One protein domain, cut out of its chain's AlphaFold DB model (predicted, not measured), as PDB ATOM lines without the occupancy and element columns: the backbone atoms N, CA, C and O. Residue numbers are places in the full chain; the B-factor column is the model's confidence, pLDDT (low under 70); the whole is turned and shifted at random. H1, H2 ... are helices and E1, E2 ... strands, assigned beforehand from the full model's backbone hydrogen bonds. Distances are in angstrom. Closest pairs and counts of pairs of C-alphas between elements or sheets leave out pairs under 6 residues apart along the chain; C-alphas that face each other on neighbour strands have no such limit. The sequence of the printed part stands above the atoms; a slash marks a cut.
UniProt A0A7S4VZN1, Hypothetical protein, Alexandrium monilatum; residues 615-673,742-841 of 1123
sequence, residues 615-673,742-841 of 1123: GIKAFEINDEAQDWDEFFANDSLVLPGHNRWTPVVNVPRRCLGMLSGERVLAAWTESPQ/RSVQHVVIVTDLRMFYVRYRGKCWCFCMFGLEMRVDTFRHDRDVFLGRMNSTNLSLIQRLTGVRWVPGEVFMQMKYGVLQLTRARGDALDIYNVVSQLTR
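AT A GLANCE: This is residues 615 to 673 and 742 to 841 of the 1123 residues of the protein "Hypothetical protein" of Alexandrium monilatum (UniProt A0A7S4VZN1). A broad, twisted sheet of seven strands makes a wall, and over one end of one face lies a small sheet, E1 and E2, only partly face to face with it and with strands crossed. H3 packs along E7 and E8 farther across the wall, and H2 lies in the link from E7 to E8, far from the mean of the C-alphas. The 159 printed residues hold, in order, E1 H1 E2 E3 E4 E5 E6 E7 H2 E8 E9 H3, of mixed class. The large sheet, E3 E4 E5 E6 E7 E8 E9, is antiparallel and the small one parallel. The whole is compact, with a radius of gyration of the C-alphas of 16.2 A and spans of 46 by 45 by 29 A.

IN THESE COORDINATES: The large sheet holds E3, residues 664 to 669; E4, 744 to 751, 23.0 A long; E5, 754 to 761, 22.8 A; E6, 772 to 780, 22.8 A; E7, 787 to 793, 19.6 A; E8, 809 to 815, 19.1 A; and E9, 818 to 824, 18.8 A. The small sheet holds E1, residues 619 to 622, from C-alpha 619 at (144.771, 128.902, 165.869), and E2, residues 648 to 652. H1 is residues 628 to 634, H2 residues 797 to 802, and H3 residues 829 to 838, 14.9 A long, ending with C-alpha 838 at (167.077, 129.818, 175.069).

HOW THE PARTS SIT: E4 E5 E6 E7 form a meander, each strand the antiparallel neighbour of the one before; N 747 and O 758 are 2.8 A apart, N 757 and O 777 2.8 A, and N 776 and O 790 2.9 A. At the edge strands, N 668 of E3 and O 748 are 3.0 A apart, and N 813 and O 820 of the hairpin E8 and E9 2.8 A. E7 and E8 are antiparallel, with N 789 and O 812 2.8 A apart. H3 is on this sheet, making two layers, a helix on one face; its height over the sheet is 8.4 A, and it runs along E8 at 4 degrees on the local plane. The closest C-alphas of E8 and H3, Gly 809 and Ala 829, are 5.0 A apart. The two sheets form a sandwich, face to face, their strands at 87 degrees; C-alphas Val 649 and Trp 668, the closest of E2 and E3, are 6.0 A apart. E1, H1, E2 form a strand-helix-strand unit, two parallel neighbour strands with a helix between, its crossover right-handed; N 620 and O 649 are 2.9 A apart. H1 and H2 are not on the large sheet. Every O i to N i+4 pair is within hydrogen-bond range in H1 and H2, and 5 of 6 in H3.

THE WHOLE: The two C-alphas farthest apart, Gly 661 and Thr 802, are 47.8 A apart. Residues 674 to 741 are not printed, and C-alphas 673 and 742 are 10.6 A apart across the cut. The links H1 to E2 and E2 to E3 are long. The mean pLDDT of the printed part is 74.1, with 67 residues under 70, among them 811 to 841.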
ATOM      1  N   GLY A 615     138.791 135.856 163.916       60.22
ATOM      2  CA  GLY A 615     140.038 135.171 163.518       60.22
ATOM      3  C   GLY A 615     141.156 135.117 164.576       60.22
ATOM      4  O   GLY A 615     141.888 134.142 164.633       60.22
ATOM      5  N   ILE A 616     141.248 136.099 165.476       72.94
ATOM      6  CA  ILE A 616     142.340 136.287 166.460       72.94
ATOM      7  C   ILE A 616     142.494 135.125 167.474       72.94
ATOM      8  O   ILE A 616     143.574 134.924 168.031       72.94
ATOM      9  N   LYS A 617     141.428 134.345 167.714       78.19
ATOM     10  CA  LYS A 617     141.435 133.105 168.526       78.19
ATOM     11  C   LYS A 617     141.322 131.820 167.667       78.19
ATOM     12  O   LYS A 617     140.992 130.766 168.201       78.19
ATOM     13  N   ALA A 618     141.524 131.895 166.347       84.19
ATOM     14  CA  ALA A 618     141.457 130.753 165.430       84.19
ATOM     15  C   ALA A 618     142.875 130.256 165.108       84.19
ATOM     16  O   ALA A 618     143.452 130.583 164.070       84.19
ATOM     17  N   PHE A 619     143.448 129.488 166.032       93.25
ATOM     18  CA  PHE A 619     144.771 128.902 165.869       93.25
ATOM     19  C   PHE A 619     144.843 127.483 166.435       93.25
ATOM     20  O   PHE A 619     144.128 127.132 167.374       93.25
ATOM     21  N   GLU A 620     145.742 126.699 165.859       95.44
ATOM     22  CA  GLU A 620     146.126 125.352 166.270       95.44
ATOM     23  C   GLU A 620     147.622 125.374 166.623       95.44
ATOM     24  O   GLU A 620     148.366 126.233 166.144       95.44
ATOM     25  N   ILE A 621     148.069 124.488 167.514       95.56
ATOM     26  CA  ILE A 621     149.461 124.446 167.986       95.56
ATOM     27  C   ILE A 621     150.087 123.132 167.516       95.56
ATOM     28  O   ILE A 621     149.690 122.066 167.985       95.56
ATOM     29  N   ASN A 622     151.068 123.215 166.616       95.50
ATOM     30  CA  ASN A 622     151.891 122.079 166.221       95.50
ATOM     31  C   ASN A 622     153.082 121.969 167.196       95.50
ATOM     32  O   ASN A 622     154.017 122.777 167.175       95.50
ATOM     33  N   ASP A 623     153.005 120.954 168.060       93.88
ATOM     34  CA  ASP A 623     154.051 120.531 169.002       93.88
ATOM     35  C   ASP A 623     154.855 119.324 168.467       93.88
ATOM     36  O   ASP A 623     155.675 118.772 169.199       93.88
ATOM     37  N   GLU A 624     154.639 118.897 167.218       94.25
ATOM     38  CA  GLU A 624     155.285 117.726 166.610       94.25
ATOM     39  C   GLU A 624     156.590 118.103 165.900       94.25
ATOM     40  O   GLU A 624     157.650 117.577 166.258       94.25
ATOM     41  N   ALA A 625     156.531 119.055 164.962       90.81
ATOM     42  CA  ALA A 625     157.673 119.468 164.146       90.81
ATOM     43  C   ALA A 625     158.825 120.018 165.007       90.81
ATOM     44  O   ALA A 625     158.622 120.840 165.903       90.81
ATOM     45  N   GLN A 626     160.045 119.558 164.746       85.75
ATOM     46  CA  GLN A 626     161.256 119.918 165.484       85.75
ATOM     47  C   GLN A 626     161.895 121.192 164.924       85.75
ATOM     48  O   GLN A 626     162.302 122.071 165.688       85.75
ATOM     49  N   ASP A 627     161.921 121.320 163.598       84.44
ATOM     50  CA  ASP A 627     162.470 122.458 162.863       84.44
ATOM     51  C   ASP A 627     161.506 122.971 161.776       84.44
ATOM     52  O   ASP A 627     160.393 122.469 161.596       84.44
ATOM     53  N   TRP A 628     161.912 124.038 161.088       85.19
ATOM     54  CA  TRP A 628     161.069 124.709 160.102       85.19
ATOM     55  C   TRP A 628     161.023 124.016 158.737       85.19
ATOM     56  O   TRP A 628     160.015 124.170 158.051       85.19
ATOM     57  N   ASP A 629     162.050 123.268 158.324       86.12
ATOM     58  CA  ASP A 629     161.989 122.509 157.065       86.12
ATOM     59  C   ASP A 629     161.086 121.270 157.252       86.12
ATOM     60  O   ASP A 629     160.292 120.978 156.361       86.12
ATOM     61  N   GLU A 630     161.091 120.615 158.424       89.50
ATOM     62  CA  GLU A 630     160.093 119.590 158.790       89.50
ATOM     63  C   GLU A 630     158.672 120.181 158.832       89.50
ATOM     64  O   GLU A 630     157.745 119.617 158.241       89.50
ATOM     65  N   PHE A 631     158.494 121.347 159.467       93.31
ATOM     66  CA  PHE A 631     157.196 122.022 159.511       93.31
ATOM     67  C   PHE A 631     156.685 122.394 158.110       93.31
ATOM     68  O   PHE A 631     155.552 122.070 157.774       93.31
ATOM     69  N   PHE A 632     157.504 123.015 157.253       90.81
ATOM     70  CA  PHE A 632     157.089 123.402 155.896       90.81
ATOM     71  C   PHE A 632     157.064 122.243 154.880       90.81
ATOM     72  O   PHE A 632     156.555 122.426 153.773       90.81
ATOM     73  N   ALA A 633     157.594 121.062 155.222       90.31
ATOM     74  CA  ALA A 633     157.438 119.845 154.423       90.31
ATOM     75  C   ALA A 633     156.096 119.143 154.682       90.31
ATOM     76  O   ALA A 633     155.496 118.614 153.745       90.31
ATOM     77  N   ASN A 634     155.631 119.146 155.934       91.81
ATOM     78  CA  ASN A 634     154.401 118.470 156.354       91.81
ATOM     79  C   ASN A 634     153.167 119.389 156.357       91.81
ATOM     80  O   ASN A 634     152.045 118.916 156.184       91.81
ATOM     81  N   ASP A 635     153.368 120.688 156.582       92.00
ATOM     82  CA  ASP A 635     152.357 121.585 157.142       92.00
ATOM     83  C   ASP A 635     152.485 123.023 156.584       92.00
ATOM     84  O   ASP A 635     153.326 123.318 155.727       92.00
ATOM     85  N   SER A 636     151.649 123.963 157.039       91.69
ATOM     86  CA  SER A 636     151.858 125.390 156.732       91.69
ATOM     87  C   SER A 636     151.318 126.328 157.810       91.69
ATOM     88  O   SER A 636     150.319 126.029 158.455       91.69
ATOM     89  N   LEU A 637     151.920 127.520 157.941       92.69
ATOM     90  CA  LEU A 637     151.554 128.541 158.942       92.69
ATOM     91  C   LEU A 637     150.085 129.003 158.891       92.69
ATOM     92  O   LEU A 637     149.600 129.598 159.853       92.69
ATOM     93  N   VAL A 638     149.397 128.805 157.763       92.12
ATOM     94  CA  VAL A 638     148.035 129.302 157.530       92.12
ATOM     95  C   VAL A 638     147.189 128.201 156.901       92.12
ATOM     96  O   VAL A 638     147.174 128.025 155.680       92.12
ATOM     97  N   LEU A 639     146.463 127.479 157.749       91.12
ATOM     98  CA  LEU A 639     145.550 126.413 157.361       91.12
ATOM     99  C   LEU A 639     144.191 126.977 156.898       91.12
ATOM    100  O   LEU A 639     143.724 128.009 157.402       91.12
ATOM    101  N   PRO A 640     143.509 126.310 155.950       86.50
ATOM    102  CA  PRO A 640     142.131 126.634 155.605       86.50
ATOM    103  C   PRO A 640     141.200 126.207 156.749       86.50
ATOM    104  O   PRO A 640     140.927 125.021 156.927       86.50
ATOM    105  N   GLY A 641     140.701 127.171 157.525       82.81
ATOM    106  CA  GLY A 641     139.760 126.899 158.612       82.81
ATOM    107  C   GLY A 641     138.418 126.338 158.129       82.81
ATOM    108  O   GLY A 641     138.068 126.446 156.951       82.81
ATOM    109  N   HIS A 642     137.631 125.784 159.060       78.50
ATOM    110  CA  HIS A 642     136.324 125.167 158.771       78.50
ATOM    111  C   HIS A 642     135.391 126.072 157.944       78.50
ATOM    112  O   HIS A 642     134.680 125.592 157.064       78.50
ATOM    113  N   ASN A 643     135.441 127.389 158.173       75.94
ATOM    114  CA  ASN A 643     134.901 128.373 157.242       75.94
ATOM    115  C   ASN A 643     136.021 128.858 156.313       75.94
ATOM    116  O   ASN A 643     136.975 129.487 156.766       75.94
ATOM    117  N   ARG A 644     135.841 128.676 154.997       68.56
ATOM    118  CA  ARG A 644     136.787 129.051 153.917       68.56
ATOM    119  C   ARG A 644     137.300 130.505 153.961       68.56
ATOM    120  O   ARG A 644     138.300 130.818 153.321       68.56
ATOM    121  N   TRP A 645     136.610 131.386 154.685       73.06
ATOM    122  CA  TRP A 645     136.919 132.812 154.834       73.06
ATOM    123  C   TRP A 645     137.694 133.162 156.114       73.06
ATOM    124  O   TRP A 645     138.256 134.252 156.193       73.06
ATOM    125  N   THR A 646     137.745 132.265 157.104       78.25
ATOM    126  CA  THR A 646     138.502 132.447 158.351       78.25
ATOM    127  C   THR A 646     139.705 131.498 158.356       78.25
ATOM    128  O   THR A 646     139.538 130.324 158.698       78.25
ATOM    129  N   PRO A 647     140.903 131.951 157.948       86.44
ATOM    130  CA  PRO A 647     142.112 131.138 158.062       86.44
ATOM    131  C   PRO A 647     142.402 130.785 159.525       86.44
ATOM    132  O   PRO A 647     142.167 131.601 160.417       86.44
ATOM    133  N   VAL A 648     142.941 129.588 159.746       92.62
ATOM    134  CA  VAL A 648     143.460 129.139 161.043       92.62
ATOM    135  C   VAL A 648     144.977 129.281 161.015       92.62
ATOM    136  O   VAL A 648     145.624 128.852 160.060       92.62
ATOM    137  N   VAL A 649     145.560 129.905 162.038       94.00
ATOM    138  CA  VAL A 649     147.022 129.942 162.177       94.00
ATOM    139  C   VAL A 649     147.504 128.629 162.770       94.00
ATOM    140  O   VAL A 649     147.042 128.237 163.836       94.00
ATOM    141  N   ASN A 650     148.472 127.989 162.128       96.38
ATOM    142  CA  ASN A 650     149.204 126.886 162.733       96.38
ATOM    143  C   ASN A 650     150.470 127.438 163.405       96.38
ATOM    144  O   ASN A 650     151.270 128.121 162.759       96.38
ATOM    145  N   VAL A 651     150.612 127.207 164.711       96.00
ATOM    146  CA  VAL A 651     151.689 127.730 165.558       96.00
ATOM    147  C   VAL A 651     152.736 126.633 165.805       96.00
ATOM    148  O   VAL A 651     152.506 125.777 166.660       96.00
ATOM    149  N   PRO A 652     153.897 126.654 165.120       95.06
ATOM    150  CA  PRO A 652     154.967 125.676 165.322       95.06
ATOM    151  C   PRO A 652     155.778 126.007 166.583       95.06
ATOM    152  O   PRO A 652     156.783 126.725 166.553       95.06
ATOM    153  N   ARG A 653     155.312 125.513 167.731       92.00
ATOM    154  CA  ARG A 653     155.772 125.935 169.065       92.00
ATOM    155  C   ARG A 653     157.266 125.704 169.289       92.00
ATOM    156  O   ARG A 653     157.959 126.581 169.811       92.00
ATOM    157  N   ARG A 654     157.761 124.528 168.887       85.44
ATOM    158  CA  ARG A 654     159.177 124.136 169.008       85.44
ATOM    159  C   ARG A 654     160.066 125.008 168.127       85.44
ATOM    160  O   ARG A 654     161.040 125.573 168.617       85.44
ATOM    161  N   CYS A 655     159.674 125.194 166.870       84.94
ATOM    162  CA  CYS A 655     160.408 125.967 165.870       84.94
ATOM    163  C   CYS A 655     160.485 127.471 166.226       84.94
ATOM    164  O   CYS A 655     161.417 128.165 165.825       84.94
ATOM    165  N   LEU A 656     159.534 127.979 167.022       84.81
ATOM    166  CA  LEU A 656     159.541 129.331 167.603       84.81
ATOM    167  C   LEU A 656     160.376 129.455 168.897       84.81
ATOM    168  O   LEU A 656     160.508 130.553 169.444       84.81
ATOM    169  N   GLY A 657     160.909 128.355 169.437       80.19
ATOM    170  CA  GLY A 657     161.609 128.347 170.723       80.19
ATOM    171  C   GLY A 657     160.710 128.725 171.910       80.19
ATOM    172  O   GLY A 657     161.190 129.328 172.879       80.19
ATOM    173  N   MET A 658     159.404 128.438 171.836       81.50
ATOM    174  CA  MET A 658     158.456 128.668 172.933       81.50
ATOM    175  C   MET A 658     158.718 127.722 174.115       81.50
ATOM    176  O   MET A 658     159.163 126.589 173.941       81.50
ATOM    177  N   LEU A 659     158.438 128.177 175.340       77.12
ATOM    178  CA  LEU A 659     158.596 127.347 176.537       77.12
ATOM    179  C   LEU A 659     157.407 126.388 176.712       77.12
ATOM    180  O   LEU A 659     156.272 126.703 176.355       77.12
ATOM    181  N   SER A 660     157.640 125.242 177.354       78.31
ATOM    182  CA  SER A 660     156.603 124.233 177.637       78.31
ATOM    183  C   SER A 660     155.455 124.738 178.528       78.31
ATOM    184  O   SER A 660     154.346 124.212 178.442       78.31
ATOM    185  N   GLY A 661     155.691 125.779 179.335       82.06
ATOM    186  CA  GLY A 661     154.667 126.483 180.123       82.06
ATOM    187  C   GLY A 661     154.129 127.780 179.498       82.06
ATOM    188  O   GLY A 661     153.215 128.374 180.057       82.06
ATOM    189  N   GLU A 662     154.681 128.232 178.369       82.00
ATOM    190  CA  GLU A 662     154.246 129.450 177.668       82.00
ATOM    191  C   GLU A 662     153.021 129.146 176.801       82.00
ATOM    192  O   GLU A 662     152.991 128.129 176.093       82.00
ATOM    193  N   ARG A 663     152.010 130.017 176.864       86.12
ATOM    194  CA  ARG A 663     150.689 129.814 176.253       86.12
ATOM    195  C   ARG A 663     150.430 130.857 175.178       86.12
ATOM    196  O   ARG A 663     150.629 132.046 175.406       86.12
ATOM    197  N   VAL A 664     149.926 130.423 174.023       89.44
ATOM    198  CA  VAL A 664     149.410 131.332 172.989       89.44
ATOM    199  C   VAL A 664     148.104 131.954 173.493       89.44
ATOM    200  O   VAL A 664     147.168 131.239 173.844       89.44
ATOM    201  N   LEU A 665     148.043 133.284 173.538       85.62
ATOM    202  CA  LEU A 665     146.852 134.060 173.897       85.62
ATOM    203  C   LEU A 665     146.014 134.406 172.660       85.62
ATOM    204  O   LEU A 665     144.784 134.441 172.721       85.62
ATOM    205  N   ALA A 666     146.690 134.674 171.542       88.81
ATOM    206  CA  ALA A 666     146.091 135.026 170.264       88.81
ATOM    207  C   ALA A 666     147.055 134.711 169.116       88.81
ATOM    208  O   ALA A 666     148.267 134.854 169.267       88.81
ATOM    209  N   ALA A 667     146.520 134.376 167.945       91.56
ATOM    210  CA  ALA A 667     147.285 134.385 166.706       91.56
ATOM    211  C   ALA A 667     146.373 134.694 165.516       91.56
ATOM    212  O   ALA A 667     145.217 134.276 165.483       91.56
ATOM    213  N   TRP A 668     146.885 135.448 164.545       92.56
ATOM    214  CA  TRP A 668     146.172 135.777 163.309       92.56
ATOM    215  C   TRP A 668     147.135 135.865 162.126       92.56
ATOM    216  O   TRP A 668     148.335 136.084 162.291       92.56
ATOM    217  N   THR A 669     146.598 135.716 160.917       89.69
ATOM    218  CA  THR A 669     147.339 135.963 159.678       89.69
ATOM    219  C   THR A 669     146.937 137.301 159.063       89.69
ATOM    220  O   THR A 669     145.763 137.674 159.082       89.69
ATOM    221  N   GLU A 670     147.902 138.027 158.501       81.00
ATOM    222  CA  GLU A 670     147.640 139.241 157.727       81.00
ATOM    223  C   GLU A 670     147.713 138.921 156.234       81.00
ATOM    224  O   GLU A 670     148.787 138.896 155.629       81.00
ATOM    225  N   SER A 671     146.559 138.665 155.616       70.38
ATOM    226  CA  SER A 671     146.504 138.432 154.175       70.38
ATOM    227  C   SER A 671     146.822 139.729 153.409       70.38
ATOM    228  O   SER A 671     146.204 140.771 153.665       70.38
ATOM    229  N   PRO A 672     147.777 139.714 152.457       66.62
ATOM    230  CA  PRO A 672     148.094 140.898 151.670       66.62
ATOM    231  C   PRO A 672     146.902 141.245 150.765       66.62
ATOM    232  O   PRO A 672     146.569 140.517 149.829       66.62
ATOM    233  N   GLN A 673     146.227 142.357 151.061       61.91
ATOM    234  CA  GLN A 673     145.026 142.773 150.334       61.91
ATOM    235  C   GLN A 673     145.395 143.330 148.951       61.91
ATOM    236  O   GLN A 673     146.112 144.326 148.842       61.91
ATOM    237  N   ARG A 742     149.641 134.995 146.897       76.75
ATOM    238  CA  ARG A 742     149.469 133.642 147.450       76.75
ATOM    239  C   ARG A 742     150.779 133.031 147.959       76.75
ATOM    240  O   ARG A 742     150.736 132.087 148.738       76.75
ATOM    241  N   SER A 743     151.931 133.552 147.528       77.06
ATOM    242  CA  SER A 743     153.240 133.010 147.915       77.06
ATOM    243  C   SER A 743     153.695 133.421 149.316       77.06
ATOM    244  O   SER A 743     154.518 132.713 149.888       77.06
ATOM    245  N   VAL A 744     153.196 134.544 149.857       82.94
ATOM    246  CA  VAL A 744     153.668 135.126 151.125       82.94
ATOM    247  C   VAL A 744     152.617 134.966 152.221       82.94
ATOM    248  O   VAL A 744     151.512 135.495 152.115       82.94
ATOM    249  N   GLN A 745     152.995 134.298 153.305       88.69
ATOM    250  CA  GLN A 745     152.219 134.195 154.538       88.69
ATOM    251  C   GLN A 745     152.800 135.162 155.579       88.69
ATOM    252  O   GLN A 745     154.002 135.153 155.844       88.69
ATOM    253  N   HIS A 746     151.947 135.997 156.171       89.12
ATOM    254  CA  HIS A 746     152.274 136.819 157.337       89.12
ATOM    255  C   HIS A 746     151.442 136.336 158.520       89.12
ATOM    256  O   HIS A 746     150.226 136.202 158.388       89.12
ATOM    257  N   VAL A 747     152.070 136.092 159.662       91.88
ATOM    258  CA  VAL A 747     151.421 135.603 160.881       91.88
ATOM    259  C   VAL A 747     151.943 136.377 162.086       91.88
ATOM    260  O   VAL A 747     153.144 136.606 162.213       91.88
ATOM    261  N   VAL A 748     151.034 136.761 162.977       88.12
ATOM    262  CA  VAL A 748     151.339 137.325 164.294       88.12
ATOM    263  C   VAL A 748     150.866 136.339 165.355       88.12
ATOM    264  O   VAL A 748     149.748 135.834 165.274       88.12
ATOM    265  N   ILE A 749     151.715 136.067 166.344       89.75
ATOM    266  CA  ILE A 749     151.472 135.116 167.435       89.75
ATOM    267  C   ILE A 749     151.799 135.833 168.743       89.75
ATOM    268  O   ILE A 749     152.924 136.287 168.941       89.75
ATOM    269  N   VAL A 750     150.823 135.957 169.635       85.00
ATOM    270  CA  VAL A 750     150.968 136.598 170.946       85.00
ATOM    271  C   VAL A 750     150.861 135.520 172.014       85.00
ATOM    272  O   VAL A 750     149.849 134.822 172.093       85.00
ATOM    273  N   THR A 751     151.894 135.383 172.838       86.12
ATOM    274  CA  THR A 751     151.932 134.499 174.008       86.12
ATOM    275  C   THR A 751     151.830 135.314 175.297       86.12
ATOM    276  O   THR A 751     151.826 136.544 175.269       86.12
ATOM    277  N   ASP A 752     151.773 134.648 176.450       78.19
ATOM    278  CA  ASP A 752     151.854 135.317 177.754       78.19
ATOM    279  C   ASP A 752     153.257 135.860 178.111       78.19
ATOM    280  O   ASP A 752     153.392 136.569 179.108       78.19
ATOM    281  N   LEU A 753     154.285 135.617 177.281       69.69
ATOM    282  CA  LEU A 753     155.668 136.089 177.496       69.69
ATOM    283  C   LEU A 753     156.283 136.858 176.307       69.69
ATOM    284  O   LEU A 753     157.255 137.606 176.489       69.69
ATOM    285  N   ARG A 754     155.779 136.649 175.084       79.19
ATOM    286  CA  ARG A 754     156.396 137.071 173.816       79.19
ATOM    287  C   ARG A 754     155.356 137.431 172.753       79.19
ATOM    288  O   ARG A 754     154.231 136.947 172.758       79.19
ATOM    289  N   MET A 755     155.776 138.230 171.782       79.75
ATOM    290  CA  MET A 755     155.075 138.443 170.520       79.75
ATOM    291  C   MET A 755     156.004 138.042 169.374       79.75
ATOM    292  O   MET A 755     157.119 138.548 169.280       79.75
ATOM    293  N   PHE A 756     155.546 137.148 168.506       84.75
ATOM    294  CA  PHE A 756     156.246 136.725 167.299       84.75
ATOM    295  C   PHE A 756     155.532 137.297 166.073       84.75
ATOM    296  O   PHE A 756     154.304 137.281 165.991       84.75
ATOM    297  N   TYR A 757     156.304 137.759 165.097       88.19
ATOM    298  CA  TYR A 757     155.841 138.074 163.752       88.19
ATOM    299  C   TYR A 757     156.646 137.235 162.764       88.19
ATOM    300  O   TYR A 757     157.853 137.423 162.598       88.19
ATOM    301  N   VAL A 758     155.961 136.288 162.130       90.06
ATOM    302  CA  VAL A 758     156.532 135.357 161.163       90.06
ATOM    303  C   VAL A 758     156.078 135.770 159.770       90.06
ATOM    304  O   VAL A 758     154.886 135.809 159.466       90.06
ATOM    305  N   ARG A 759     157.042 136.060 158.899       90.81
ATOM    306  CA  ARG A 759     156.829 136.204 157.460       90.81
ATOM    307  C   ARG A 759     157.504 135.038 156.758       90.81
ATOM    308  O   ARG A 759     158.724 134.918 156.823       90.81
ATOM    309  N   TYR A 760     156.729 134.234 156.047       90.31
ATOM    310  CA  TYR A 760     157.218 133.125 155.233       90.31
ATOM    311  C   TYR A 760     156.856 133.334 153.761       90.31
ATOM    312  O   TYR A 760     155.824 133.932 153.443       90.31
ATOM    313  N   ARG A 761     157.691 132.832 152.851       85.12
ATOM    314  CA  ARG A 761     157.404 132.754 151.421       85.12
ATOM    315  C   ARG A 761     157.818 131.395 150.869       85.12
ATOM    316  O   ARG A 761     159.004 131.084 150.823       85.12
ATOM    317  N   GLY A 762     156.842 130.632 150.381       81.81
ATOM    318  CA  GLY A 762     157.081 129.299 149.822       81.81
ATOM    319  C   GLY A 762     158.025 129.306 148.612       81.81
ATOM    320  O   GLY A 762     157.964 130.201 147.762       81.81
ATOM    321  N   LYS A 763     158.877 128.274 148.522       75.38
ATOM    322  CA  LYS A 763     159.879 128.052 147.459       75.38
ATOM    323  C   LYS A 763     159.193 127.972 146.076       75.38
ATOM    324  O   LYS A 763     158.676 126.929 145.684       75.38
ATOM    325  N   CYS A 764     159.161 129.078 145.322       70.06
ATOM    326  CA  CYS A 764     158.509 129.142 144.006       70.06
ATOM    327  C   CYS A 764     159.376 128.487 142.916       70.06
ATOM    328  O   CYS A 764     160.452 128.986 142.591       70.06
ATOM    329  N   TRP A 765     158.891 127.396 142.315       63.78
ATOM    330  CA  TRP A 765     159.636 126.634 141.302       63.78
ATOM    331  C   TRP A 765     159.867 127.427 140.006       63.78
ATOM    332  O   TRP A 765     160.972 127.435 139.473       63.78
ATOM    333  N   CYS A 766     158.832 128.107 139.499       59.41
ATOM    334  CA  CYS A 766     158.870 128.761 138.186       59.41
ATOM    335  C   CYS A 766     159.700 130.053 138.169       59.41
ATOM    336  O   CYS A 766     160.181 130.466 137.118       59.41
ATOM    337  N   PHE A 767     159.859 130.702 139.325       60.22
ATOM    338  CA  PHE A 767     160.592 131.955 139.453       60.22
ATOM    339  C   PHE A 767     161.447 131.933 140.721       60.22
ATOM    340  O   PHE A 767     160.924 132.075 141.827       60.22
ATOM    341  N   CYS A 768     162.774 131.866 140.556       55.34
ATOM    342  CA  CYS A 768     163.771 132.082 141.617       55.34
ATOM    343  C   CYS A 768     163.839 133.572 142.025       55.34
ATOM    344  O   CYS A 768     164.877 134.233 141.918       55.34
ATOM    345  N   MET A 769     162.681 134.107 142.419       51.34
ATOM    346  CA  MET A 769     162.422 135.502 142.748       51.34
ATOM    347  C   MET A 769     163.224 135.948 143.963       51.34
ATOM    348  O   MET A 769     163.243 135.292 145.001       51.34
ATOM    349  N   PHE A 770     163.807 137.135 143.843       53.72
ATOM    350  CA  PHE A 770     164.481 137.844 144.922       53.72
ATOM    351  C   PHE A 770     163.565 137.980 146.153       53.72
ATOM    352  O   PHE A 770     162.372 138.271 146.020       53.72
ATOM    353  N   GLY A 771     164.122 137.817 147.356       62.59
ATOM    354  CA  GLY A 771     163.398 138.072 148.601       62.59
ATOM    355  C   GLY A 771     163.979 137.379 149.831       62.59
ATOM    356  O   GLY A 771     164.815 136.485 149.735       62.59
ATOM    357  N   LEU A 772     163.477 137.800 150.993       60.53
ATOM    358  CA  LEU A 772     163.490 136.978 152.201       60.53
ATOM    359  C   LEU A 772     162.601 135.754 151.942       60.53
ATOM    360  O   LEU A 772     161.473 135.908 151.466       60.53
ATOM    361  N   GLU A 773     163.117 134.568 152.240       82.81
ATOM    362  CA  GLU A 773     162.331 133.332 152.291       82.81
ATOM    363  C   GLU A 773     161.561 133.269 153.604       82.81
ATOM    364  O   GLU A 773     160.356 133.026 153.626       82.81
ATOM    365  N   MET A 774     162.256 133.572 154.696       84.69
ATOM    366  CA  MET A 774     161.688 133.567 156.026       84.69
ATOM    367  C   MET A 774     162.224 134.745 156.834       84.69
ATOM    368  O   MET A 774     163.380 135.147 156.697       84.69
ATOM    369  N   ARG A 775     161.377 135.308 157.689       86.31
ATOM    370  CA  ARG A 775     161.766 136.251 158.730       86.31
ATOM    371  C   ARG A 775     160.928 136.001 159.976       86.31
ATOM    372  O   ARG A 775     159.705 135.947 159.884       86.31
ATOM    373  N   VAL A 776     161.593 135.903 161.121       84.38
ATOM    374  CA  VAL A 776     160.972 135.844 162.448       84.38
ATOM    375  C   VAL A 776     161.453 137.062 163.228       84.38
ATOM    376  O   VAL A 776     162.632 137.140 163.571       84.38
ATOM    377  N   ASP A 777     160.573 138.027 163.492       79.19
ATOM    378  CA  ASP A 777     160.794 139.002 164.566       79.19
ATOM    379  C   ASP A 777     160.144 138.469 165.846       79.19
ATOM    380  O   ASP A 777     158.993 138.037 165.826       79.19
ATOM    381  N   THR A 778     160.855 138.552 166.965       77.88
ATOM    382  CA  THR A 778     160.395 138.104 168.280       77.88
ATOM    383  C   THR A 778     160.669 139.190 169.302       77.88
ATOM    384  O   THR A 778     161.816 139.568 169.531       77.88
ATOM    385  N   PHE A 779     159.609 139.665 169.942       71.62
ATOM    386  CA  PHE A 779     159.632 140.693 170.970       71.62
ATOM    387  C   PHE A 779     159.313 140.030 172.310       71.62
ATOM    388  O   PHE A 779     158.204 139.529 172.502       71.62
ATOM    389  N   ARG A 780     160.264 139.996 173.248       66.69
ATOM    390  CA  ARG A 780     159.982 139.530 174.617       66.69
ATOM    391  C   ARG A 780     159.355 140.661 175.433       66.69
ATOM    392  O   ARG A 780     159.805 141.798 175.357       66.69
ATOM    393  N   HIS A 781     158.312 140.337 176.194       49.66
ATOM    394  CA  HIS A 781     157.557 141.286 177.025       49.66
ATOM    395  C   HIS A 781     158.000 141.266 178.503       49.66
ATOM    396  O   HIS A 781     157.713 142.173 179.280       49.66
ATOM    397  N   ASP A 782     158.711 140.212 178.901       44.09
ATOM    398  CA  ASP A 782     159.059 139.917 180.287       44.09
ATOM    399  C   ASP A 782     160.319 140.683 180.757       44.09
ATOM    400  O   ASP A 782     161.455 140.282 180.497       44.09
ATOM    401  N   ARG A 783     160.072 141.795 181.467       39.66
ATOM    402  CA  ARG A 783     161.001 142.718 182.169       39.66
ATOM    403  C   ARG A 783     161.994 143.539 181.345       39.66
ATOM    404  O   ARG A 783     162.298 144.644 181.781       39.66
ATOM    405  N   ASP A 784     162.449 143.061 180.197       45.41
ATOM    406  CA  ASP A 784     163.275 143.802 179.234       45.41
ATOM    407  C   ASP A 784     162.712 143.542 177.818       45.41
ATOM    408  O   ASP A 784     162.353 142.406 177.496       45.41
ATOM    409  N   VAL A 785     162.642 144.560 176.947       42.50
ATOM    410  CA  VAL A 785     162.191 144.370 175.550       42.50
ATOM    411  C   VAL A 785     163.344 143.843 174.692       42.50
ATOM    412  O   VAL A 785     164.048 144.602 174.027       42.50
ATOM    413  N   PHE A 786     163.539 142.523 174.706       62.53
ATOM    414  CA  PHE A 786     164.455 141.846 173.785       62.53
ATOM    415  C   PHE A 786     163.833 141.795 172.381       62.53
ATOM    416  O   PHE A 786     162.797 141.151 172.199       62.53
ATOM    417  N   LEU A 787     164.483 142.410 171.386       63.81
ATOM    418  CA  LEU A 787     164.228 142.144 169.966       63.81
ATOM    419  C   LEU A 787     165.170 141.038 169.482       63.81
ATOM    420  O   LEU A 787     166.366 141.270 169.307       63.81
ATOM    421  N   GLY A 788     164.624 139.857 169.211       67.94
ATOM    422  CA  GLY A 788     165.233 138.885 168.308       67.94
ATOM    423  C   GLY A 788     164.725 139.106 166.883       67.94
ATOM    424  O   GLY A 788     163.528 139.274 166.682       67.94
ATOM    425  N   ARG A 789     165.605 139.078 165.884       76.94
ATOM    426  CA  ARG A 789     165.242 139.018 164.464       76.94
ATOM    427  C   ARG A 789     166.088 137.964 163.779       76.94
ATOM    428  O   ARG A 789     167.303 138.102 163.741       76.94
ATOM    429  N   MET A 790     165.445 136.984 163.169       81.75
ATOM    430  CA  MET A 790     166.064 136.058 162.230       81.75
ATOM    431  C   MET A 790     165.581 136.383 160.813       81.75
ATOM    432  O   MET A 790     164.392 136.617 160.600       81.75
ATOM    433  N   ASN A 791     166.508 136.409 159.855       80.94
ATOM    434  CA  ASN A 791     166.258 136.516 158.418       80.94
ATOM    435  C   ASN A 791     166.887 135.304 157.710       80.94
ATOM    436  O   ASN A 791     168.082 135.086 157.889       80.94
ATOM    437  N   SER A 792     166.149 134.604 156.845       81.31
ATOM    438  CA  SER A 792     166.692 133.701 155.811       81.31
ATOM    439  C   SER A 792     166.396 134.263 154.417       81.31
ATOM    440  O   SER A 792     165.301 134.781 154.158       81.31
ATOM    441  N   THR A 793     167.368 134.186 153.504       78.06
ATOM    442  CA  THR A 793     167.223 134.672 152.122       78.06
ATOM    443  C   THR A 793     167.415 133.558 151.105       78.06
ATOM    444  O   THR A 793     168.433 132.872 151.101       78.06
ATOM    445  N   ASN A 794     166.465 133.412 150.181       74.50
ATOM    446  CA  ASN A 794     166.572 132.414 149.122       74.50
ATOM    447  C   ASN A 794     167.636 132.834 148.094       74.50
ATOM    448  O   ASN A 794     167.688 134.000 147.686       74.50
ATOM    449  N   LEU A 795     168.464 131.891 147.637       70.88
ATOM    450  CA  LEU A 795     169.562 132.175 146.707       70.88
ATOM    451  C   LEU A 795     168.986 132.566 145.332       70.88
ATOM    452  O   LEU A 795     168.460 131.718 144.600       70.88
ATOM    453  N   SER A 796     169.034 133.862 145.008       67.50
ATOM    454  CA  SER A 796     168.303 134.448 143.872       67.50
ATOM    455  C   SER A 796     168.868 134.053 142.506       67.50
ATOM    456  O   SER A 796     170.039 133.694 142.391       67.50
ATOM    457  N   LEU A 797     168.057 134.168 141.443       63.97
ATOM    458  CA  LEU A 797     168.487 133.818 140.082       63.97
ATOM    459  C   LEU A 797     169.775 134.543 139.655       63.97
ATOM    460  O   LEU A 797     170.663 133.912 139.093       63.97
ATOM    461  N   ILE A 798     169.913 135.838 139.966       62.06
ATOM    462  CA  ILE A 798     171.136 136.588 139.637       62.06
ATOM    463  C   ILE A 798     172.332 136.025 140.409       62.06
ATOM    464  O   ILE A 798     173.349 135.765 139.787       62.06
ATOM    465  N   GLN A 799     172.216 135.757 141.715       64.94
ATOM    466  CA  GLN A 799     173.323 135.174 142.494       64.94
ATOM    467  C   GLN A 799     173.730 133.777 141.990       64.94
ATOM    468  O   GLN A 799     174.919 133.474 141.970       64.94
ATOM    469  N   ARG A 800     172.774 132.958 141.519       69.25
ATOM    470  CA  ARG A 800     173.063 131.668 140.858       69.25
ATOM    471  C   ARG A 800     173.864 131.842 139.566       69.25
ATOM    472  O   ARG A 800     174.737 131.031 139.293       69.25
ATOM    473  N   LEU A 801     173.557 132.878 138.782       62.62
ATOM    474  CA  LEU A 801     174.189 133.142 137.484       62.62
ATOM    475  C   LEU A 801     175.521 133.904 137.589       62.62
ATOM    476  O   LEU A 801     176.373 133.740 136.725       62.62
ATOM    477  N   THR A 802     175.713 134.734 138.620       60.78
ATOM    478  CA  THR A 802     176.912 135.581 138.782       60.78
ATOM    479  C   THR A 802     177.928 135.053 139.794       60.78
ATOM    480  O   THR A 802     178.990 135.649 139.942       60.78
ATOM    481  N   GLY A 803     177.611 133.984 140.534       61.09
ATOM    482  CA  GLY A 803     178.491 133.419 141.568       61.09
ATOM    483  C   GLY A 803     178.722 134.326 142.788       61.09
ATOM    484  O   GLY A 803     179.576 134.032 143.622       61.09
ATOM    485  N   VAL A 804     177.986 135.435 142.915       65.25
ATOM    486  CA  VAL A 804     178.156 136.413 144.002       65.25
ATOM    487  C   VAL A 804     177.839 135.781 145.363       65.25
ATOM    488  O   VAL A 804     176.736 135.262 145.549       65.25
ATOM    489  N   ARG A 805     178.785 135.892 146.319       54.44
ATOM    490  CA  ARG A 805     178.712 135.351 147.697       54.44
ATOM    491  C   ARG A 805     177.316 135.574 148.293       54.44
ATOM    492  O   ARG A 805     176.902 136.705 148.553       54.44
ATOM    493  N   TRP A 806     176.586 134.478 148.473       61.41
ATOM    494  CA  TRP A 806     175.305 134.447 149.171       61.41
ATOM    495  C   TRP A 806     175.547 134.355 150.678       61.41
ATOM    496  O   TRP A 806     176.545 133.790 151.119       61.41
ATOM    497  N   VAL A 807     174.632 134.931 151.455       63.72
ATOM    498  CA  VAL A 807     174.606 134.836 152.915       63.72
ATOM    499  C   VAL A 807     173.266 134.189 153.264       63.72
ATOM    500  O   VAL A 807     172.238 134.807 152.969       63.72
ATOM    501  N   PRO A 808     173.237 132.969 153.833       63.00
ATOM    502  CA  PRO A 808     171.987 132.269 154.116       63.00
ATOM    503  C   PRO A 808     171.074 133.079 155.036       63.00
ATOM    504  O   PRO A 808     169.889 133.233 154.737       63.00
ATOM    505  N   GLY A 809     171.629 133.684 156.093       68.69
ATOM    506  CA  GLY A 809     170.836 134.512 156.988       68.69
ATOM    507  C   GLY A 809     171.599 135.340 158.018       68.69
ATOM    508  O   GLY A 809     172.802 135.187 158.240       68.69
ATOM    509  N   GLU A 810     170.844 136.224 158.663       73.94
ATOM    510  CA  GLU A 810     171.289 137.129 159.725       73.94
ATOM    511  C   GLU A 810     170.414 136.897 160.964       73.94
ATOM    512  O   GLU A 810     169.183 136.955 160.865       73.94
ATOM    513  N   VAL A 811     171.029 136.684 162.131       68.25
ATOM    514  CA  VAL A 811     170.344 136.707 163.431       68.25
ATOM    515  C   VAL A 811     170.803 137.932 164.210       68.25
ATOM    516  O   VAL A 811     171.970 138.052 164.562       68.25
ATOM    517  N   PHE A 812     169.881 138.835 164.515       67.62
ATOM    518  CA  PHE A 812     170.083 139.939 165.445       67.62
ATOM    519  C   PHE A 812     169.414 139.574 166.769       67.62
ATOM    520  O   PHE A 812     168.256 139.153 166.773       67.62
ATOM    521  N   MET A 813     170.086 139.785 167.897       65.00
ATOM    522  CA  MET A 813     169.434 139.778 169.202       65.00
ATOM    523  C   MET A 813     169.887 140.955 170.056       65.00
ATOM    524  O   MET A 813     171.028 141.022 170.507       65.00
ATOM    525  N   GLN A 814     168.958 141.867 170.318       53.44
ATOM    526  CA  GLN A 814     169.093 142.905 171.325       53.44
ATOM    527  C   GLN A 814     168.918 142.270 172.706       53.44
ATOM    528  O   GLN A 814     167.803 141.948 173.115       53.44
ATOM    529  N   MET A 815     170.031 142.062 173.403       54.53
ATOM    530  CA  MET A 815     170.076 141.543 174.764       54.53
ATOM    531  C   MET A 815     170.358 142.656 175.776       54.53
ATOM    532  O   MET A 815     170.897 143.707 175.438       54.53
ATOM    533  N   LYS A 816     170.110 142.370 177.061       47.56
ATOM    534  CA  LYS A 816     170.572 143.183 178.205       47.56
ATOM    535  C   LYS A 816     172.089 143.453 178.208       47.56
ATOM    536  O   LYS A 816     172.549 144.406 178.826       47.56
ATOM    537  N   TYR A 817     172.840 142.618 177.489       45.66
ATOM    538  CA  TYR A 817     174.293 142.644 177.308       45.66
ATOM    539  C   TYR A 817     174.745 143.435 176.057       45.66
ATOM    540  O   TYR A 817     175.943 143.535 175.812       45.66
ATOM    541  N   GLY A 818     173.816 143.984 175.262       46.47
ATOM    542  CA  GLY A 818     174.076 144.656 173.981       46.47
ATOM    543  C   GLY A 818     173.391 143.957 172.797       46.47
ATOM    544  O   GLY A 818     172.711 142.945 172.970       46.47
ATOM    545  N   VAL A 819     173.550 144.490 171.579       50.44
ATOM    546  CA  VAL A 819     173.040 143.837 170.360       50.44
ATOM    547  C   VAL A 819     174.082 142.864 169.819       50.44
ATOM    548  O   VAL A 819     175.158 143.268 169.392       50.44
ATOM    549  N   LEU A 820     173.735 141.581 169.799       55.72
ATOM    550  CA  LEU A 820     174.519 140.534 169.161       55.72
ATOM    551  C   LEU A 820     173.996 140.318 167.735       55.72
ATOM    552  O   LEU A 820     172.877 139.837 167.561       55.72
ATOM    553  N   GLN A 821     174.786 140.668 166.719       69.94
ATOM    554  CA  GLN A 821     174.537 140.249 165.338       69.94
ATOM    555  C   GLN A 821     175.395 139.021 165.021       69.94
ATOM    556  O   GLN A 821     176.619 139.074 165.106       69.94
ATOM    557  N   LEU A 822     174.744 137.932 164.622       64.00
ATOM    558  CA  LEU A 822     175.353 136.697 164.142       64.00
ATOM    559  C   LEU A 822     174.969 136.525 162.670       64.00
ATOM    560  O   LEU A 822     173.859 136.104 162.334       64.00
ATOM    561  N   THR A 823     175.885 136.893 161.781       63.78
ATOM    562  CA  THR A 823     175.752 136.669 160.338       63.78
ATOM    563  C   THR A 823     176.310 135.285 160.026       63.78
ATOM    564  O   THR A 823     177.519 135.087 160.129       63.78
ATOM    565  N   ARG A 824     175.458 134.314 159.671       61.28
ATOM    566  CA  ARG A 824     175.927 132.951 159.375       61.28
ATOM    567  C   ARG A 824     176.415 132.891 157.931       61.28
ATOM    568  O   ARG A 824     175.643 133.160 157.016       61.28
ATOM    569  N   ALA A 825     177.679 132.527 157.716       53.78
ATOM    570  CA  ALA A 825     178.238 132.405 156.367       53.78
ATOM    571  C   ALA A 825     177.802 131.108 155.652       53.78
ATOM    572  O   ALA A 825     177.631 131.103 154.434       53.78
ATOM    573  N   ARG A 826     177.622 130.009 156.400       54.28
ATOM    574  CA  ARG A 826     177.311 128.663 155.881       54.28
ATOM    575  C   ARG A 826     176.360 127.917 156.826       54.28
ATOM    576  O   ARG A 826     176.612 127.881 158.029       54.28
ATOM    577  N   GLY A 827     175.307 127.288 156.297       60.81
ATOM    578  CA  GLY A 827     174.235 126.647 157.084       60.81
ATOM    579  C   GLY A 827     173.111 127.616 157.484       60.81
ATOM    580  O   GLY A 827     173.153 128.790 157.124       60.81
ATOM    581  N   ASP A 828     172.097 127.138 158.209       60.66
ATOM    582  CA  ASP A 828     170.865 127.903 158.465       60.66
ATOM    583  C   ASP A 828     170.992 128.920 159.621       60.66
ATOM    584  O   ASP A 828     171.541 128.636 160.684       60.66
ATOM    585  N   ALA A 829     170.450 130.124 159.458       66.81
ATOM    586  CA  ALA A 829     170.321 131.079 160.557       66.81
ATOM    587  C   ALA A 829     169.314 130.623 161.641       66.81
ATOM    588  O   ALA A 829     169.370 131.132 162.764       66.81
ATOM    589  N   LEU A 830     168.433 129.655 161.353       64.88
ATOM    590  CA  LEU A 830     167.475 129.102 162.316       64.88
ATOM    591  C   LEU A 830     168.142 128.385 163.500       64.88
ATOM    592  O   LEU A 830     167.744 128.645 164.634       64.88
ATOM    593  N   ASP A 831     169.188 127.576 163.286       64.31
ATOM    594  CA  ASP A 831     169.913 126.901 164.384       64.31
ATOM    595  C   ASP A 831     170.421 127.916 165.418       64.31
ATOM    596  O   ASP A 831     170.249 127.759 166.628       64.31
ATOM    597  N   ILE A 832     171.020 129.002 164.916       59.81
ATOM    598  CA  ILE A 832     171.575 130.084 165.728       59.81
ATOM    599  C   ILE A 832     170.456 130.813 166.473       59.81
ATOM    600  O   ILE A 832     170.580 131.067 167.672       59.81
ATOM    601  N   TYR A 833     169.351 131.125 165.791       64.31
ATOM    602  CA  TYR A 833     168.191 131.740 166.429       64.31
ATOM    603  C   TYR A 833     167.647 130.866 167.570       64.31
ATOM    604  O   TYR A 833     167.458 131.359 168.686       64.31
ATOM    605  N   ASN A 834     167.478 129.564 167.320       60.94
ATOM    606  CA  ASN A 834     166.979 128.599 168.294       60.94
ATOM    607  C   ASN A 834     167.886 128.522 169.528       60.94
ATOM    608  O   ASN A 834     167.384 128.677 170.642       60.94
ATOM    609  N   VAL A 835     169.203 128.370 169.350       58.81
ATOM    610  CA  VAL A 835     170.173 128.325 170.460       58.81
ATOM    611  C   VAL A 835     170.137 129.614 171.286       58.81
ATOM    612  O   VAL A 835     169.952 129.559 172.502       58.81
ATOM    613  N   VAL A 836     170.263 130.787 170.656       56.44
ATOM    614  CA  VAL A 836     170.369 132.051 171.408       56.44
ATOM    615  C   VAL A 836     169.036 132.427 172.077       56.44
ATOM    616  O   VAL A 836     169.044 132.994 173.171       56.44
ATOM    617  N   SER A 837     167.885 132.032 171.510       54.03
ATOM    618  CA  SER A 837     166.563 132.260 172.126       54.03
ATOM    619  C   SER A 837     166.436 131.659 173.535       54.03
ATOM    620  O   SER A 837     165.741 132.216 174.389       54.03
ATOM    621  N   GLN A 838     167.153 130.564 173.811       52.44
ATOM    622  CA  GLN A 838     167.077 129.818 175.069       52.44
ATOM    623  C   GLN A 838     167.934 130.426 176.195       52.44
ATOM    624  O   GLN A 838     167.657 130.176 177.372       52.44
ATOM    625  N   LEU A 839     168.942 131.247 175.864       48.59
ATOM    626  CA  LEU A 839     169.985 131.703 176.801       48.59
ATOM    627  C   LEU A 839     169.570 132.871 177.721       48.59
ATOM    628  O   LEU A 839     170.242 133.144 178.715       48.59
ATOM    629  N   THR A 840     168.465 133.566 177.441       54.06
ATOM    630  CA  THR A 840     168.091 134.845 178.094       54.06
ATOM    631  C   THR A 840     167.456 134.689 179.498       54.06
ATOM    632  O   THR A 840     166.385 135.230 179.779       54.06
ATOM    633  N   ARG A 841     168.071 133.909 180.404       47.78
ATOM    634  CA  ARG A 841     167.401 133.366 181.614       47.78
ATOM    635  C   ARG A 841     167.768 133.941 182.998       47.78
ATOM    636  O   ARG A 841     167.111 133.542 183.958       47.78
TER     637      ARG A 841